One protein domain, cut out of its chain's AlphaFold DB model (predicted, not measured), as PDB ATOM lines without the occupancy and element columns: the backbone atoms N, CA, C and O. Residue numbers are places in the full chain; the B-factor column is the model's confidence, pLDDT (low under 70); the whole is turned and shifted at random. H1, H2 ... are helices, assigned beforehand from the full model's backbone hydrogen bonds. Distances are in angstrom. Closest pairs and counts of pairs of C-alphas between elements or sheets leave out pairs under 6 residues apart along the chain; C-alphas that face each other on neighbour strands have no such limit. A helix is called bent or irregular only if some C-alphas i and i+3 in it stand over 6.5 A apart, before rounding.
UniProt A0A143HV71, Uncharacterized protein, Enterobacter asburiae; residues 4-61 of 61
ATOM      1  N   ALA A   4      98.077  83.379 107.749       59.12
ATOM      2  CA  ALA A   4      97.775  82.460 106.653       59.12
ATOM      3  C   ALA A   4      97.431  81.037 107.127       59.12
ATOM      4  O   ALA A   4      96.674  80.362 106.456       59.12
ATOM      5  N   GLU A   5      97.895  80.594 108.296       61.19
ATOM      6  CA  GLU A   5      97.644  79.227 108.792       61.19
ATOM      7  C   GLU A   5      96.301  79.110 109.538       61.19
ATOM      8  O   GLU A   5      95.947  78.042 110.016       61.19
ATOM      9  N   ARG A   6      95.521  80.199 109.655       73.69
ATOM     10  CA  ARG A   6      94.250  80.212 110.405       73.69
ATOM     11  C   ARG A   6      93.045  79.644 109.658       73.69
ATOM     12  O   ARG A   6      92.021  79.414 110.295       73.69
ATOM     13  N   TYR A   7      93.106  79.494 108.334       85.62
ATOM     14  CA  TYR A   7      91.950  78.995 107.574       85.62
ATOM     15  C   TYR A   7      91.743  77.482 107.753       85.62
ATOM     16  O   TYR A   7      90.654  76.986 107.469       85.62
ATOM     17  N   LEU A   8      92.775  76.769 108.214       88.69
ATOM     18  CA  LEU A   8      92.750  75.340 108.467       88.69
ATOM     19  C   LEU A   8      93.158  75.078 109.912       88.69
ATOM     20  O   LEU A   8      94.209  75.522 110.367       88.69
ATOM     21  N   ASP A   9      92.316  74.337 110.616       92.31
ATOM     22  CA  ASP A   9      92.609  73.907 111.973       92.31
ATOM     23  C   ASP A   9      93.869  73.024 112.006       92.31
ATOM     24  O   ASP A   9      94.047  72.123 111.178       92.31
ATOM     25  N   HIS A  10      94.768  73.310 112.946       91.75
ATOM     26  CA  HIS A  10      96.055  72.628 113.025       91.75
ATOM     27  C   HIS A  10      95.923  71.155 113.423       91.75
ATOM     28  O   HIS A  10      96.699  70.330 112.938       91.75
ATOM     29  N   ASP A  11      94.931  70.800 114.241       94.75
ATOM     30  CA  ASP A  11      94.703  69.414 114.652       94.75
ATOM     31  C   ASP A  11      94.151  68.600 113.475       94.75
ATOM     32  O   ASP A  11      94.520  67.439 113.283       94.75
ATOM     33  N   VAL A  12      93.339  69.229 112.617       94.94
ATOM     34  CA  VAL A  12      92.907  68.636 111.341       94.94
ATOM     35  C   VAL A  12      94.101  68.409 110.416       94.94
ATOM     36  O   VAL A  12      94.267  67.302 109.903       94.94
ATOM     37  N   ALA A  13      94.953  69.420 110.220       94.88
ATOM     38  CA  ALA A  13      96.150  69.289 109.388       94.88
ATOM     39  C   ALA A  13      97.095  68.198 109.918       94.88
ATOM     40  O   ALA A  13      97.587  67.379 109.146       94.88
ATOM     41  N   SER A  14      97.285  68.134 111.237       96.38
ATOM     42  CA  SER A  14      98.124  67.127 111.894       96.38
ATOM     43  C   SER A  14      97.548  65.718 111.761       96.38
ATOM     44  O   SER A  14      98.291  64.786 111.477       96.38
ATOM     45  N   SER A  15      96.227  65.561 111.872       98.00
ATOM     46  CA  SER A  15      95.558  64.268 111.669       98.00
ATOM     47  C   SER A  15      95.688  63.773 110.226       98.00
ATOM     48  O   SER A  15      95.877  62.584 109.986       98.00
ATOM     49  N   ILE A  16      95.601  64.681 109.248       97.38
ATOM     50  CA  ILE A  16      95.825  64.353 107.832       97.38
ATOM     51  C   ILE A  16      97.295  63.998 107.593       97.38
ATOM     52  O   ILE A  16      97.581  63.040 106.880       97.38
ATOM     53  N   CYS A  17      98.220  64.746 108.197       98.00
ATOM     54  CA  CYS A  17      99.651  64.484 108.108       98.00
ATOM     55  C   CYS A  17      99.988  63.082 108.634       98.00
ATOM     56  O   CYS A  17     100.594  62.292 107.913       98.00
ATOM     57  N   ASP A  18      99.505  62.736 109.829       98.19
ATOM     58  CA  ASP A  18      99.672  61.403 110.416       98.19
ATOM     59  C   ASP A  18      99.046  60.311 109.535       98.19
ATOM     60  O   ASP A  18      99.658  59.281 109.272       98.19
ATOM     61  N   PHE A  19      97.862  60.567 108.971       97.94
ATOM     62  CA  PHE A  19      97.211  59.629 108.058       97.94
ATOM     63  C   PHE A  19      98.023  59.352 106.780       97.94
ATOM     64  O   PHE A  19      98.037  58.218 106.299       97.94
ATOM     65  N   ILE A  20      98.670  60.369 106.203       96.75
ATOM     66  CA  ILE A  20      99.407  60.244 104.934       96.75
ATOM     67  C   ILE A  20     100.831  59.727 105.162       96.75
ATOM     68  O   ILE A  20     101.305  58.881 104.402       96.75
ATOM     69  N   TYR A  21     101.516  60.253 106.176       96.94
ATOM     70  CA  TYR A  21     102.954  60.071 106.371       96.94
ATOM     71  C   TYR A  21     103.302  59.175 107.568       96.94
ATOM     72  O   TYR A  21     104.419  58.661 107.618       96.94
ATOM     73  N   GLY A  22     102.378  58.954 108.510       97.31
ATOM     74  CA  GLY A  22     102.598  58.150 109.722       97.31
ATOM     75  C   GLY A  22     103.560  58.768 110.742       97.31
ATOM     76  O   GLY A  22     103.946  58.097 111.698       97.31
ATOM     77  N   ASP A  23     103.994  60.009 110.511       96.56
ATOM     78  CA  ASP A  23     104.834  60.786 111.413       96.56
ATOM     79  C   ASP A  23     104.562  62.279 111.216       96.56
ATOM     80  O   ASP A  23     104.645  62.808 110.100       96.56
ATOM     81  N   VAL A  24     104.252  62.967 112.314       97.00
ATOM     82  CA  VAL A  24     103.999  64.408 112.322       97.00
ATOM     83  C   VAL A  24     105.267  65.120 112.766       97.00
ATOM     84  O   VAL A  24     105.549  65.264 113.956       97.00
ATOM     85  N   ASN A  25     106.018  65.611 111.787       96.62
ATOM     86  CA  ASN A  25     107.215  66.409 111.995       96.62
ATOM     87  C   ASN A  25     107.163  67.682 111.133       96.62
ATOM     88  O   ASN A  25     106.200  67.923 110.407       96.62
ATOM     89  N   ALA A  26     108.186  68.533 111.242       94.75
ATOM     90  CA  ALA A  26     108.202  69.833 110.569       94.75
ATOM     91  C   ALA A  26     108.171  69.742 109.030       94.75
ATOM     92  O   ALA A  26     107.631  70.640 108.389       94.75
ATOM     93  N   GLU A  27     108.734  68.684 108.447       96.44
ATOM     94  CA  GLU A  27     108.755  68.464 106.999       96.44
ATOM     95  C   GLU A  27     107.394  67.950 106.520       96.44
ATOM     96  O   GLU A  27     106.750  68.574 105.675       96.44
ATOM     97  N   THR A  28     106.891  66.878 107.136       97.56
ATOM     98  CA  THR A  28     105.634  66.240 106.719       97.56
ATOM     99  C   THR A  28     104.422  67.145 106.931       97.56
ATOM    100  O   THR A  28     103.510  67.173 106.099       97.56
ATOM    101  N   ILE A  29     104.403  67.948 108.003       96.12
ATOM    102  CA  ILE A  29     103.304  68.893 108.244       96.12
ATOM    103  C   ILE A  29     103.307  70.037 107.224       96.12
ATOM    104  O   ILE A  29     102.240  70.452 106.773       96.12
ATOM    105  N   TYR A  30     104.484  70.515 106.815       94.25
ATOM    106  CA  TYR A  30     104.615  71.552 105.791       94.25
ATOM    107  C   TYR A  30     104.122  71.056 104.426       94.25
ATOM    108  O   TYR A  30     103.328  71.733 103.761       94.25
ATOM    109  N   ASP A  31     104.521  69.842 104.045       95.62
ATOM    110  CA  ASP A  31     104.034  69.186 102.831       95.62
ATOM    111  C   ASP A  31     102.518  68.974 102.881       95.62
ATOM    112  O   ASP A  31     101.816  69.194 101.891       95.62
ATOM    113  N   THR A  32     101.983  68.616 104.050       96.25
ATOM    114  CA  THR A  32     100.540  68.443 104.248       96.25
ATOM    115  C   THR A  32      99.771  69.741 104.000       96.25
ATOM    116  O   THR A  32      98.817  69.731 103.219       96.25
ATOM    117  N   TYR A  33     100.192  70.867 104.589       94.94
ATOM    118  CA  TYR A  33      99.568  72.171 104.318       94.94
ATOM    119  C   TYR A  33      99.643  72.537 102.831       94.94
ATOM    120  O   TYR A  33      98.634  72.920 102.240       94.94
ATOM    121  N   THR A  34     100.802  72.328 102.202       94.56
ATOM    122  CA  THR A  34     101.003  72.611 100.772       94.56
ATOM    123  C   THR A  34     100.064  71.785  99.887       94.56
ATOM    124  O   THR A  34      99.439  72.305  98.961       94.56
ATOM    125  N   ASN A  35      99.911  70.494 100.181       95.75
ATOM    126  CA  ASN A  35      99.009  69.612  99.446       95.75
ATOM    127  C   ASN A  35      97.538  70.017  99.620       95.75
ATOM    128  O   ASN A  35      96.766  69.978  98.656       95.75
ATOM    129  N   ILE A  36      97.150  70.446 100.824       95.50
ATOM    130  CA  ILE A  36      95.804  70.960 101.094       95.50
ATOM    131  C   ILE A  36      95.550  72.254 100.312       95.50
ATOM    132  O   ILE A  36      94.503  72.369  99.671       95.50
ATOM    133  N   ASP A  37      96.511  73.180 100.275       94.56
ATOM    134  CA  ASP A  37      96.416  74.409  99.477       94.56
ATOM    135  C   ASP A  37      96.192  74.106  97.991       94.56
ATOM    136  O   ASP A  37      95.275  74.649  97.365       94.56
ATOM    137  N   ILE A  38      96.984  73.190  97.422       96.81
ATOM    138  CA  ILE A  38      96.840  72.764  96.023       96.81
ATOM    139  C   ILE A  38      95.436  72.197  95.779       96.81
ATOM    140  O   ILE A  38      94.778  72.563  94.800       96.81
ATOM    141  N   LEU A  39      94.944  71.339  96.676       96.75
ATOM    142  CA  LEU A  39      93.620  70.734  96.551       96.75
ATOM    143  C   LEU A  39      92.497  71.780  96.616       96.75
ATOM    144  O   LEU A  39      91.552  71.721  95.819       96.75
ATOM    145  N   ILE A  40      92.604  72.756  97.521       95.88
ATOM    146  CA  ILE A  40      91.653  73.869  97.647       95.88
ATOM    147  C   ILE A  40      91.629  74.683  96.352       95.88
ATOM    148  O   ILE A  40      90.554  74.905  95.787       95.88
ATOM    149  N   VAL A  41      92.796  75.081  95.838       97.50
ATOM    150  CA  VAL A  41      92.899  75.882  94.609       97.50
ATOM    151  C   VAL A  41      92.306  75.138  93.412       97.50
ATOM    152  O   VAL A  41      91.502  75.714  92.675       97.50
ATOM    153  N   LEU A  42      92.628  73.853  93.231       98.44
ATOM    154  CA  LEU A  42      92.084  73.038  92.136       98.44
ATOM    155  C   LEU A  42      90.563  72.874  92.233       98.44
ATOM    156  O   LEU A  42      89.853  72.953  91.221       98.44
ATOM    157  N   THR A  43      90.048  72.683  93.447       98.19
ATOM    158  CA  THR A  43      88.608  72.553  93.697       98.19
ATOM    159  C   THR A  43      87.885  73.857  93.372       98.19
ATOM    160  O   THR A  43      86.916  73.851  92.607       98.19
ATOM    161  N   LEU A  44      88.386  74.989  93.875       98.06
ATOM    162  CA  LEU A  44      87.820  76.309  93.599       98.06
ATOM    163  C   LEU A  44      87.872  76.642  92.106       98.06
ATOM    164  O   LEU A  44      86.856  77.050  91.544       98.06
ATOM    165  N   ALA A  45      89.004  76.402  91.440       98.50
ATOM    166  CA  ALA A  45      89.140  76.614  90.002       98.50
ATOM    167  C   ALA A  45      88.114  75.790  89.210       98.50
ATOM    168  O   ALA A  45      87.452  76.311  88.309       98.50
ATOM    169  N   THR A  46      87.913  74.523  89.585       98.38
ATOM    170  CA  THR A  46      86.928  73.639  88.949       98.38
ATOM    171  C   THR A  46      85.499  74.146  89.146       98.38
ATOM    172  O   THR A  46      84.720  74.189  88.189       98.38
ATOM    173  N   VAL A  47      85.141  74.554  90.367       98.50
ATOM    174  CA  VAL A  47      83.815  75.110  90.679       98.50
ATOM    175  C   VAL A  47      83.580  76.402  89.897       98.50
ATOM    176  O   VAL A  47      82.559  76.525  89.219       98.50
ATOM    177  N   ILE A  48      84.540  77.329  89.908       98.50
ATOM    178  CA  ILE A  48      84.458  78.602  89.180       98.50
ATOM    179  C   ILE A  48      84.321  78.360  87.676       98.50
ATOM    180  O   ILE A  48      83.465  78.975  87.037       98.50
ATOM    181  N   TYR A  49      85.097  77.439  87.101       98.06
ATOM    182  CA  TYR A  49      84.994  77.088  85.685       98.06
ATOM    183  C   TYR A  49      83.600  76.546  85.334       98.06
ATOM    184  O   TYR A  49      82.975  76.986  84.362       98.06
ATOM    185  N   ARG A  50      83.063  75.625  86.145       98.06
ATOM    186  CA  ARG A  50      81.716  75.070  85.940       98.06
ATOM    187  C   ARG A  50      80.639  76.148  86.039       98.06
ATOM    188  O   ARG A  50      79.791  76.233  85.155       98.06
ATOM    189  N   LEU A  51      80.685  76.999  87.062       98.06
ATOM    190  CA  LEU A  51      79.721  78.090  87.225       98.06
ATOM    191  C   LEU A  51      79.798  79.081  86.061       98.06
ATOM    192  O   LEU A  51      78.777  79.401  85.455       98.06
ATOM    193  N   THR A  52      81.007  79.499  85.686       97.56
ATOM    194  CA  THR A  52      81.241  80.410  84.555       97.56
ATOM    195  C   THR A  52      80.683  79.840  83.255       97.56
ATOM    196  O   THR A  52      79.954  80.520  82.536       97.56
ATOM    197  N   THR A  53      80.967  78.573  82.951       97.12
ATOM    198  CA  THR A  53      80.476  77.936  81.719       97.12
ATOM    199  C   THR A  53      78.959  77.753  81.714       97.12
ATOM    200  O   THR A  53      78.340  77.924  80.662       97.12
ATOM    201  N   LEU A  54      78.334  77.464  82.860       96.94
ATOM    202  CA  LEU A  54      76.874  77.417  82.991       96.94
ATOM    203  C   LEU A  54      76.236  78.794  82.766       96.94
ATOM    204  O   LEU A  54      75.275  78.899  82.004       96.94
ATOM    205  N   LEU A  55      76.787  79.848  83.375       95.88
ATOM    206  CA  LEU A  55      76.312  81.221  83.194       95.88
ATOM    207  C   LEU A  55      76.449  81.671  81.737       95.88
ATOM    208  O   LEU A  55      75.486  82.167  81.160       95.88
ATOM    209  N   LEU A  56      77.599  81.423  81.104       95.88
ATOM    210  CA  LEU A  56      77.814  81.753  79.692       95.88
ATOM    211  C   LEU A  56      76.848  81.006  78.768       95.88
ATOM    212  O   LEU A  56      76.317  81.604  77.835       95.88
ATOM    213  N   LYS A  57      76.581  79.718  79.026       95.19
ATOM    214  CA  LYS A  57      75.574  78.948  78.276       95.19
ATOM    215  C   LYS A  57      74.163  79.506  78.465       95.19
ATOM    216  O   LYS A  57      73.392  79.489  77.515       95.19
ATOM    217  N   LYS A  58      73.833  79.996  79.664       93.19
ATOM    218  CA  LYS A  58      72.536  80.616  79.960       93.19
ATOM    219  C   LYS A  58      72.373  81.977  79.281       93.19
ATOM    220  O   LYS A  58      71.280  82.268  78.833       93.19
ATOM    221  N   ILE A  59      73.431  82.787  79.210       93.81
ATOM    222  CA  ILE A  59      73.406  84.118  78.572       93.81
ATOM    223  C   ILE A  59      73.372  84.012  77.041       93.81
ATOM    224  O   ILE A  59      72.775  84.850  76.378       93.81
ATOM    225  N   ARG A  60      74.037  83.003  76.465       82.12
ATOM    226  CA  ARG A  60      74.083  82.777  75.007       82.12
ATOM    227  C   ARG A  60      72.837  82.074  74.447       82.12
ATOM    228  O   ARG A  60      72.809  81.812  73.247       82.12
ATOM    229  N   LYS A  61      71.868  81.725  75.295       55.59
ATOM    230  CA  LYS A  61      70.585  81.133  74.913       55.59
ATOM    231  C   LYS A  61      69.489  82.176  75.071       55.59
ATOM    232  O   LYS A  61      68.610  82.204  74.188       55.59
TER     233      LYS A  61
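AT A GLANCE: This is residues 4 to 61 of the 61 residues of an uncharacterized protein of Enterobacter asburiae (UniProt A0A143HV71). One long straight helix, H3, has a small head at its first end, where the shorter helix H2 crosses it nearly at a right angle. The short H1 lies beyond the first end of H2, and residues 38 to 61, of which 38 to 59 belong to H3, stick out from the head as a long arm that makes the length of the whole. The printed part has 58 residues with three named helices, in the order H1, H2, H3, and no named strand; the class is all helix. The whole is extended, with a radius of gyration of the C-alphas of 16.7 A, and the C-alphas span 54 by 20 by 14 A.

IN THESE COORDINATES: The longest helix, H3, holds residues 26 to 59 and measures 49.4 A from first to last C-alpha. It begins at C-alpha 26, at (108.202, 69.833, 110.569), and ends at C-alpha 59, at (73.406, 84.118, 78.572). H2 holds residues 10 to 21 and measures 15.8 A. H1 holds residues 4 to 7, from C-alpha 4 at (97.775, 82.460, 106.653). H1 is irregular, but only just: C-alphas 4 and 7 are 6.8 A apart.

HOW THE PARTS SIT: H3 touches H2 with residues 28 to 33 alone. Their closest C-alphas are those of Cys 17 and Thr 32, 5.6 A apart. The lines of H2 and H3 are about perpendicular, at 78 degrees, and their centres are 20.0 A apart. H1 and H3 are apart. H1 and H2 meet only through their link. In H2 each O of residue i and N of residue i+4 are within hydrogen-bond range; in H3 this holds for 29 of 30 pairs, and H1, with 4 residues, is too short for such a pair. In H1 the one pair of O of residue i and N of residue i+3 is not within range.

THE WHOLE: The two C-alphas farthest apart are those of Asn 25 and Lys 61, at 54.2 A. Residues 38 to 61 stand free; without them the body has 34 residues, spans 24 by 15 by 14 A and has a radius of gyration of 8.6 A. The link from H1 to H2, 2 residues, and the link from H2 to H3, 4 residues, are both tight. The printed part runs from residue 4 to residue 61, the chain's last residue, and has no cut. The mean pLDDT of the printed part is 93.5; residues 4 to 5 and residue 61 are under 70.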